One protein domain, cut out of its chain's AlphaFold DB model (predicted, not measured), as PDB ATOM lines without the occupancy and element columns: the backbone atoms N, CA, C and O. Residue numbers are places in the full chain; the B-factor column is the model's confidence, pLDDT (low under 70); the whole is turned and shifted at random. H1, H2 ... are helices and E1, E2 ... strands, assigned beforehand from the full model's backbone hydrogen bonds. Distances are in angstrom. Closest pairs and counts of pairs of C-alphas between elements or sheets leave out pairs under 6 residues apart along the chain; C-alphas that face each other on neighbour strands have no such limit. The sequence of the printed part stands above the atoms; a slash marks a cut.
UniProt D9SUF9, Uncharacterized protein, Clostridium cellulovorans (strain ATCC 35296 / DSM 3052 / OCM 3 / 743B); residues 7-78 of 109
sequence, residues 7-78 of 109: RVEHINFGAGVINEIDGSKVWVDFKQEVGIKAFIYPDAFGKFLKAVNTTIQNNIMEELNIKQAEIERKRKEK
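This is residues 7 to 78 of the 109 residues of an uncharacterized protein of Clostridium cellulovorans (strain ATCC 35296 / DSM 3052 / OCM 3 / 743B) (UniProt D9SUF9). A small, strongly twisted sheet of five strands curls like a barrel left open between its edge strands E4 and E5, with the short helix H1 joining these two along the chain. The long helix H2 starts beside E5, and its residues 69 to 78 stick out as an arm from a body that without them spans 34 by 22 by 16 A. The printed part has 72 residues, in the order E1 E2 E3 E4 H1 E5 H2; the sheet, E4 E3 E2 E1 E5, is antiparallel and the class is mixed. The whole is only just compact, close to loose, with a radius of gyration of the C-alphas of 13.4 A and spans of 45 by 22 by 21 A.

E1, residues 7 to 10, begins at C-alpha 7 (146.908, 43.778, 37.156). E2, residues 14 to 22, measures 22.2 A and bends by 63 degrees at residue 19. E3 is residues 25 to 30, 15.8 A, and E4 residues 35 to 40, 16.7 A. H1 is residues 44 to 47 and E5 residues 49 to 51. H2, residues 54 to 78, measures 35.7 A and ends at C-alpha 78 (160.450, 18.720, 63.605).

E1 to E4 form a meander, each strand the antiparallel neighbour of the one before. N 8 and O 16 are 2.9 A apart between E1 and E2, N 29 and O 17 2.8 A between E3 and E2, N 37 and O 28 2.8 A between E4 and E3, and N 9 and O 50 2.7 A between E1 and E5. H1 and H2 each only graze the sheet. H2 touches H1 with residues 57 to 64 alone, the closest C-alphas, of Gly 46 and Met 61, being 6.9 A apart. In H2 every O i to N i+4 pair is within hydrogen-bond range; H1 is too short for one.

The C-alphas farthest apart, of Glu 33 and Glu 77, are 45.0 A apart. The printed part has no cut, and its links are tight. Mean pLDDT of the printed part is 86.9; residue 32 is under 70.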
ATOM      1  N   ARG A   7     148.311  43.748  36.771       91.19
ATOM      2  CA  ARG A   7     146.908  43.778  37.156       91.19
ATOM      3  C   ARG A   7     146.571  42.519  37.938       91.19
ATOM      4  O   ARG A   7     146.753  41.396  37.475       91.19
ATOM      5  N   VAL A   8     146.008  42.718  39.116       91.19
ATOM      6  CA  VAL A   8     145.587  41.646  40.014       91.19
ATOM      7  C   VAL A   8     144.118  41.810  40.362       91.19
ATOM      8  O   VAL A   8     143.547  42.888  40.241       91.19
ATOM      9  N   GLU A   9     143.487  40.737  40.799       90.88
ATOM     10  CA  GLU A   9     142.105  40.711  41.240       90.88
ATOM     11  C   GLU A   9     142.052  40.154  42.657       90.88
ATOM     12  O   GLU A   9     142.583  39.083  42.944       90.88
ATOM     13  N   HIS A  10     141.444  40.907  43.565       92.25
ATOM     14  CA  HIS A  10     141.200  40.491  44.933       92.25
ATOM     15  C   HIS A  10     139.755  40.036  45.092       92.25
ATOM     16  O   HIS A  10     138.834  40.749  44.691       92.25
ATOM     17  N   ILE A  11     139.546  38.918  45.787       89.81
ATOM     18  CA  ILE A  11     138.219  38.303  45.966       89.81
ATOM     19  C   ILE A  11     137.145  39.259  46.519       89.81
ATOM     20  O   ILE A  11     135.972  39.114  46.203       89.81
ATOM     21  N   ASN A  12     137.546  40.242  47.334       86.56
ATOM     22  CA  ASN A  12     136.635  41.168  48.020       86.56
ATOM     23  C   ASN A  12     136.818  42.642  47.625       86.56
ATOM     24  O   ASN A  12     135.971  43.463  47.957       86.56
ATOM     25  N   PHE A  13     137.942  42.996  46.991       85.12
ATOM     26  CA  PHE A  13     138.254  44.389  46.613       85.12
ATOM     27  C   PHE A  13     138.196  44.591  45.095       85.12
ATOM     28  O   PHE A  13     138.255  45.725  44.631       85.12
ATOM     29  N   GLY A  14     138.059  43.505  44.329       89.25
ATOM     30  CA  GLY A  14     138.015  43.538  42.877       89.25
ATOM     31  C   GLY A  14     139.389  43.791  42.267       89.25
ATOM     32  O   GLY A  14     140.420  43.374  42.799       89.25
ATOM     33  N   ALA A  15     139.402  44.460  41.119       91.31
ATOM     34  CA  ALA A  15     140.619  44.699  40.358       91.31
ATOM     35  C   ALA A  15     141.540  45.724  41.047       91.31
ATOM     36  O   ALA A  15     141.124  46.829  41.402       91.31
ATOM     37  N   GLY A  16     142.817  45.374  41.154       91.19
ATOM     38  CA  GLY A  16     143.899  46.221  41.635       91.19
ATOM     39  C   GLY A  16     145.121  46.178  40.719       91.19
ATOM     40  O   GLY A  16     145.196  45.388  39.775       91.19
ATOM     41  N   VAL A  17     146.075  47.062  40.981       92.06
ATOM     42  CA  VAL A  17     147.347  47.161  40.256       92.06
ATOM     43  C   VAL A  17     148.482  47.185  41.266       92.06
ATOM     44  O   VAL A  17     148.416  47.901  42.259       92.06
ATOM     45  N   ILE A  18     149.527  46.397  41.039       91.06
ATOM     46  CA  ILE A  18     150.688  46.378  41.931       91.06
ATOM     47  C   ILE A  18     151.466  47.683  41.759       91.06
ATOM     48  O   ILE A  18     151.955  47.979  40.671       91.06
ATOM     49  N   ASN A  19     151.596  48.447  42.837       91.38
ATOM     50  CA  ASN A  19     152.347  49.697  42.846       91.38
ATOM     51  C   ASN A  19     153.807  49.477  43.263       91.38
ATOM     52  O   ASN A  19     154.710  50.097  42.717       91.38
ATOM     53  N   GLU A  20     154.043  48.571  44.214       90.81
ATOM     54  CA  GLU A  20     155.378  48.286  44.745       90.81
ATOM     55  C   GLU A  20     155.469  46.841  45.246       90.81
ATOM     56  O   GLU A  20     154.472  46.251  45.671       90.81
ATOM     57  N   ILE A  21     156.671  46.268  45.221       87.38
ATOM     58  CA  ILE A  21     156.963  44.972  45.827       87.38
ATOM     59  C   ILE A  21     158.309  45.021  46.558       87.38
ATOM     60  O   ILE A  21     159.327  45.396  45.988       87.38
ATOM     61  N   ASP A  22     158.301  44.611  47.821       86.44
ATOM     62  CA  ASP A  22     159.462  44.507  48.702       86.44
ATOM     63  C   ASP A  22     159.562  43.065  49.183       86.44
ATOM     64  O   ASP A  22     158.979  42.729  50.205       86.44
ATOM     65  N   GLY A  23     160.234  42.195  48.422       81.69
ATOM     66  CA  GLY A  23     160.617  40.814  48.773       81.69
ATOM     67  C   GLY A  23     159.552  39.914  49.431       81.69
ATOM     68  O   GLY A  23     159.110  38.931  48.846       81.69
ATOM     69  N   SER A  24     159.185  40.203  50.679       86.69
ATOM     70  CA  SER A  24     158.127  39.535  51.451       86.69
ATOM     71  C   SER A  24     156.755  40.229  51.401       86.69
ATOM     72  O   SER A  24     155.782  39.682  51.921       86.69
ATOM     73  N   LYS A  25     156.646  41.437  50.841       90.44
ATOM     74  CA  LYS A  25     155.428  42.255  50.818       90.44
ATOM     75  C   LYS A  25     155.180  42.852  49.440       90.44
ATOM     76  O   LYS A  25     156.111  43.193  48.728       90.44
ATOM     77  N   VAL A  26     153.913  43.006  49.084       91.31
ATOM     78  CA  VAL A  26     153.461  43.644  47.845       91.31
ATOM     79  C   VAL A  26     152.390  44.677  48.168       91.31
ATOM     80  O   VAL A  26     151.497  44.407  48.968       91.31
ATOM     81  N   TRP A  27     152.465  45.850  47.551       93.00
ATOM     82  CA  TRP A  27     151.483  46.919  47.670       93.00
ATOM     83  C   TRP A  27     150.635  46.954  46.412       93.00
ATOM     84  O   TRP A  27     151.136  47.183  45.312       93.00
ATOM     85  N   VAL A  28     149.338  46.732  46.587       92.19
ATOM     86  CA  VAL A  28     148.348  46.734  45.511       92.19
ATOM     87  C   VAL A  28     147.441  47.942  45.684       92.19
ATOM     88  O   VAL A  28     146.835  48.106  46.741       92.19
ATOM     89  N   ASP A  29     147.349  48.770  44.652       92.50
ATOM     90  CA  ASP A  29     146.389  49.861  44.538       92.50
ATOM     91  C   ASP A  29     145.056  49.341  43.994       92.50
ATOM     92  O   ASP A  29     144.972  48.855  42.863       92.50
ATOM     93  N   PHE A  30     144.005  49.424  44.803       90.62
ATOM     94  CA  PHE A  30     142.648  49.070  44.400       90.62
ATOM     95  C   PHE A  30     141.853  50.331  44.068       90.62
ATOM     96  O   PHE A  30     141.579  51.156  44.941       90.62
ATOM     97  N   LYS A  31     141.400  50.440  42.814       80.50
ATOM     98  CA  LYS A  31     140.655  51.615  42.325       80.50
ATOM     99  C   LYS A  31     139.259  51.770  42.940       80.50
ATOM    100  O   LYS A  31     138.701  52.861  42.907       80.50
ATOM    101  N   GLN A  32     138.686  50.697  43.485       69.25
ATOM    102  CA  GLN A  32     137.362  50.691  44.113       69.25
ATOM    103  C   GLN A  32     137.451  51.107  45.589       69.25
ATOM    104  O   GLN A  32     137.214  50.294  46.473       69.25
ATOM    105  N   GLU A  33     137.824  52.361  45.865       70.06
ATOM    106  CA  GLU A  33     137.666  53.021  47.185       70.06
ATOM    107  C   GLU A  33     138.572  52.515  48.331       70.06
ATOM    108  O   GLU A  33     138.671  53.154  49.375       70.06
ATOM    109  N   VAL A  34     139.271  51.394  48.146       81.50
ATOM    110  CA  VAL A  34     140.152  50.779  49.156       81.50
ATOM    111  C   VAL A  34     141.535  51.440  49.191       81.50
ATOM    112  O   VAL A  34     142.147  51.517  50.257       81.50
ATOM    113  N   GLY A  35     142.027  51.912  48.040       87.25
ATOM    114  CA  GLY A  35     143.364  52.488  47.894       87.25
ATOM    115  C   GLY A  35     144.481  51.443  47.954       87.25
ATOM    116  O   GLY A  35     144.280  50.268  47.635       87.25
ATOM    117  N   ILE A  36     145.673  51.882  48.363       91.25
ATOM    118  CA  ILE A  36     146.881  51.051  48.403       91.25
ATOM    119  C   ILE A  36     146.882  50.173  49.655       91.25
ATOM    120  O   ILE A  36     146.805  50.666  50.782       91.25
ATOM    121  N   LYS A  37     147.046  48.862  49.470       91.25
ATOM    122  CA  LYS A  37     147.093  47.889  50.563       91.25
ATOM    123  C   LYS A  37     148.265  46.930  50.419       91.25
ATOM    124  O   LYS A  37     148.540  46.427  49.334       91.25
ATOM    125  N   ALA A  38     148.942  46.678  51.537       90.94
ATOM    126  CA  ALA A  38     150.076  45.767  51.604       90.94
ATOM    127  C   ALA A  38     149.621  44.332  51.911       90.94
ATOM    128  O   ALA A  38     148.834  44.107  52.833       90.94
ATOM    129  N   PHE A  39     150.169  43.363  51.184       90.56
ATOM    130  CA  PHE A  39     149.935  41.933  51.364       90.56
ATOM    131  C   PHE A  39     151.256  41.170  51.435       90.56
ATOM    132  O   PHE A  39     152.281  41.655  50.969       90.56
ATOM    133  N   ILE A  40     151.235  39.967  52.009       89.12
ATOM    134  CA  ILE A  40     152.416  39.099  52.090       89.12
ATOM    135  C   ILE A  40     152.618  38.378  50.753       89.12
ATOM    136  O   ILE A  40     151.730  37.659  50.299       89.12
ATOM    137  N   TYR A  41     153.791  38.537  50.145       87.12
ATOM    138  CA  TYR A  41     154.184  37.839  48.920       87.12
ATOM    139  C   TYR A  41     155.042  36.600  49.244       87.12
ATOM    140  O   TYR A  41     155.908  36.671  50.122       87.12
ATOM    141  N   PRO A  42     154.865  35.465  48.540       87.44
ATOM    142  CA  PRO A  42     153.839  35.182  47.528       87.44
ATOM    143  C   PRO A  42     152.488  34.702  48.101       87.44
ATOM    144  O   PRO A  42     151.535  34.561  47.344       87.44
ATOM    145  N   ASP A  43     152.365  34.486  49.419       87.44
ATOM    146  CA  ASP A  43     151.218  33.798  50.055       87.44
ATOM    147  C   ASP A  43     149.836  34.392  49.709       87.44
ATOM    148  O   ASP A  43     148.863  33.665  49.495       87.44
ATOM    149  N   ALA A  44     149.744  35.717  49.582       88.25
ATOM    150  CA  ALA A  44     148.489  36.394  49.287       88.25
ATOM    151  C   ALA A  44     147.885  36.007  47.929       88.25
ATOM    152  O   ALA A  44     146.660  36.007  47.812       88.25
ATOM    153  N   PHE A  45     148.697  35.619  46.941       87.06
ATOM    154  CA  PHE A  45     148.245  35.207  45.602       87.06
ATOM    155  C   PHE A  45     147.597  33.816  45.553       87.06
ATOM    156  O   PHE A  45     146.980  33.448  44.555       87.06
ATOM    157  N   GLY A  46     147.737  33.024  46.617       81.00
ATOM    158  CA  GLY A  46     147.053  31.736  46.737       81.00
ATOM    159  C   GLY A  46     145.687  31.836  47.419       81.00
ATOM    160  O   GLY A  46     144.825  30.989  47.195       81.00
ATOM    161  N   LYS A  47     145.483  32.853  48.268       85.00
ATOM    162  CA  LYS A  47     144.290  32.970  49.130       85.00
ATOM    163  C   LYS A  47     143.370  34.136  48.802       85.00
ATOM    164  O   LYS A  47     142.162  34.010  48.975       85.00
ATOM    165  N   PHE A  48     143.930  35.277  48.415       87.81
ATOM    166  CA  PHE A  48     143.203  36.549  48.408       87.81
ATOM    167  C   PHE A  48     143.334  37.300  47.086       87.81
ATOM    168  O   PHE A  48     142.375  37.932  46.652       87.81
ATOM    169  N   LEU A  49     144.508  37.226  46.460       89.44
ATOM    170  CA  LEU A  49     144.859  37.872  45.201       89.44
ATOM    171  C   LEU A  49     144.955  36.835  44.083       89.44
ATOM    172  O   LEU A  49     145.342  35.699  44.318       89.44
ATOM    173  N   LYS A  50     144.659  37.247  42.857       90.06
ATOM    174  CA  LYS A  50     144.860  36.465  41.639       90.06
ATOM    175  C   LYS A  50     145.404  37.388  40.558       90.06
ATOM    176  O   LYS A  50     144.782  38.397  40.252       90.06
ATOM    177  N   ALA A  51     146.561  37.078  39.989       89.94
ATOM    178  CA  ALA A  51     147.079  37.826  38.854       89.94
ATOM    179  C   ALA A  51     146.186  37.591  37.628       89.94
ATOM    180  O   ALA A  51     145.766  36.463  37.352       89.94
ATOM    181  N   VAL A  52     145.883  38.668  36.904       88.56
ATOM    182  CA  VAL A  52     145.106  38.594  35.660       88.56
ATOM    183  C   VAL A  52     145.942  37.924  34.573       88.56
ATOM    184  O   VAL A  52     145.412  37.194  33.735       88.56
ATOM    185  N   ASN A  53     147.260  38.130  34.599       88.69
ATOM    186  CA  ASN A  53     148.170  37.488  33.672       88.69
ATOM    187  C   ASN A  53     148.474  36.048  34.108       88.69
ATOM    188  O   ASN A  53     149.142  35.806  35.111       88.69
ATOM    189  N   THR A  54     148.026  35.073  33.318       86.94
ATOM    190  CA  THR A  54     148.202  33.641  33.606       86.94
ATOM    191  C   THR A  54     149.671  33.227  33.717       86.94
ATOM    192  O   THR A  54     149.992  32.320  34.485       86.94
ATOM    193  N   THR A  55     150.576  33.882  32.986       88.31
ATOM    194  CA  THR A  55     152.021  33.619  33.070       88.31
ATOM    195  C   THR A  55     152.567  34.034  34.431       88.31
ATOM    196  O   THR A  55     153.286  33.273  35.075       88.31
ATOM    197  N   ILE A  56     152.171  35.219  34.896       86.75
ATOM    198  CA  ILE A  56     152.558  35.747  36.205       86.75
ATOM    199  C   ILE A  56     151.926  34.908  37.313       86.75
ATOM    200  O   ILE A  56     152.633  34.464  38.211       86.75
ATOM    201  N   GLN A  57     150.631  34.594  37.205       88.00
ATOM    202  CA  GLN A  57     149.934  33.739  38.164       88.00
ATOM    203  C   GLN A  57     150.628  32.383  38.320       88.00
ATOM    204  O   GLN A  57     150.829  31.940  39.446       88.00
ATOM    205  N   ASN A  58     151.005  31.727  37.217       89.19
ATOM    206  CA  ASN A  58     151.712  30.448  37.286       89.19
ATOM    207  C   ASN A  58     153.078  30.590  37.952       89.19
ATOM    208  O   ASN A  58     153.417  29.777  38.803       89.19
ATOM    209  N   ASN A  59     153.837  31.632  37.613       87.94
ATOM    210  CA  ASN A  59     155.158  31.842  38.196       87.94
ATOM    211  C   ASN A  59     155.088  32.094  39.713       87.94
ATOM    212  O   ASN A  59     155.836  31.485  40.473       87.94
ATOM    213  N   ILE A  60     154.132  32.914  40.164       88.25
ATOM    214  CA  ILE A  60     153.908  33.162  41.594       88.25
ATOM    215  C   ILE A  60     153.427  31.891  42.297       88.25
ATOM    216  O   ILE A  60     153.886  31.586  43.395       88.25
ATOM    217  N   MET A  61     152.509  31.141  41.679       87.44
ATOM    218  CA  MET A  61     151.993  29.894  42.245       87.44
ATOM    219  C   MET A  61     153.097  28.842  42.385       87.44
ATOM    220  O   MET A  61     153.141  28.131  43.387       87.44
ATOM    221  N   GLU A  62     154.008  28.765  41.416       88.31
ATOM    222  CA  GLU A  62     155.179  27.893  41.469       88.31
ATOM    223  C   GLU A  62     156.128  28.308  42.603       88.31
ATOM    224  O   GLU A  62     156.486  27.467  43.429       88.31
ATOM    225  N   GLU A  63     156.452  29.602  42.730       86.38
ATOM    226  CA  GLU A  63     157.282  30.111  43.832       86.38
ATOM    227  C   GLU A  63     156.643  29.836  45.206       86.38
ATOM    228  O   GLU A  63     157.309  29.393  46.148       86.38
ATOM    229  N   LEU A  64     155.331  30.059  45.316       87.31
ATOM    230  CA  LEU A  64     154.544  29.801  46.518       87.31
ATOM    231  C   LEU A  64     154.582  28.314  46.882       87.31
ATOM    232  O   LEU A  64     154.844  27.980  48.038       87.31
ATOM    233  N   ASN A  65     154.376  27.428  45.907       85.94
ATOM    234  CA  ASN A  65     154.394  25.984  46.117       85.94
ATOM    235  C   ASN A  65     155.774  25.494  46.582       85.94
ATOM    236  O   ASN A  65     155.861  24.705  47.520       85.94
ATOM    237  N   ILE A  66     156.860  26.011  45.995       85.88
ATOM    238  CA  ILE A  66     158.233  25.681  46.407       85.88
ATOM    239  C   ILE A  66     158.471  26.092  47.870       85.88
ATOM    240  O   ILE A  66     158.935  25.280  48.674       85.88
ATOM    241  N   LYS A  67     158.097  27.324  48.246       81.94
ATOM    242  CA  LYS A  67     158.204  27.806  49.636       81.94
ATOM    243  C   LYS A  67     157.362  26.974  50.603       81.94
ATOM    244  O   LYS A  67     157.847  26.607  51.673       81.94
ATOM    245  N   GLN A  68     156.110  26.678  50.258       81.25
ATOM    246  CA  GLN A  68     155.220  25.903  51.123       81.25
ATOM    247  C   GLN A  68     155.714  24.468  51.309       81.25
ATOM    248  O   GLN A  68     155.729  23.986  52.442       81.25
ATOM    249  N   ALA A  69     156.192  23.818  50.248       83.56
ATOM    250  CA  ALA A  69     156.750  22.473  50.324       83.56
ATOM    251  C   ALA A  69     157.971  22.403  51.258       83.56
ATOM    252  O   ALA A  69     158.096  21.467  52.051       83.56
ATOM    253  N   GLU A  70     158.854  23.406  51.224       83.50
ATOM    254  CA  GLU A  70     160.007  23.465  52.126       83.50
ATOM    255  C   GLU A  70     159.590  23.668  53.591       83.50
ATOM    256  O   GLU A  70     160.082  22.974  54.490       83.50
ATOM    257  N   ILE A  71     158.643  24.578  53.839       80.81
ATOM    258  CA  ILE A  71     158.109  24.834  55.183       80.81
ATOM    259  C   ILE A  71     157.425  23.580  55.734       80.81
ATOM    260  O   ILE A  71     157.663  23.207  56.886       80.81
ATOM    261  N   GLU A  72     156.599  22.914  54.928       82.81
ATOM    262  CA  GLU A  72     155.890  21.705  55.333       82.81
ATOM    263  C   GLU A  72     156.864  20.563  55.630       82.81
ATOM    264  O   GLU A  72     156.761  19.925  56.680       82.81
ATOM    265  N   ARG A  73     157.875  20.363  54.776       82.88
ATOM    266  CA  ARG A  73     158.921  19.362  55.003       82.88
ATOM    267  C   ARG A  73     159.651  19.606  56.323       82.88
ATOM    268  O   ARG A  73     159.786  18.687  57.129       82.88
ATOM    269  N   LYS A  74     160.055  20.852  56.587       83.06
ATOM    270  CA  LYS A  74     160.739  21.233  57.831       83.06
ATOM    271  C   LYS A  74     159.844  21.074  59.061       83.06
ATOM    272  O   LYS A  74     160.317  20.688  60.131       83.06
ATOM    273  N   ARG A  75     158.547  21.358  58.925       81.00
ATOM    274  CA  ARG A  75     157.561  21.169  59.995       81.00
ATOM    275  C   ARG A  75     157.373  19.689  60.320       81.00
ATOM    276  O   ARG A  75     157.394  19.330  61.493       81.00
ATOM    277  N   LYS A  76     157.261  18.844  59.295       82.81
ATOM    278  CA  LYS A  76     157.106  17.393  59.439       82.81
ATOM    279  C   LYS A  76     158.329  16.751  60.093       82.81
ATOM    280  O   LYS A  76     158.179  15.906  60.964       82.81
ATOM    281  N   GLU A  77     159.530  17.195  59.731       83.38
ATOM    282  CA  GLU A  77     160.780  16.712  60.332       83.38
ATOM    283  C   GLU A  77     160.875  17.071  61.824       83.38
ATOM    284  O   GLU A  77     161.153  16.206  62.654       83.38
ATOM    285  N   LYS A  78     160.528  18.313  62.193       80.50
ATOM    286  CA  LYS A  78     160.450  18.720  63.605       80.50
ATOM    287  C   LYS A  78     159.397  17.957  64.400       80.50
ATOM    288  O   LYS A  78     159.621  17.669  65.570       80.50
TER     289      LYS A  78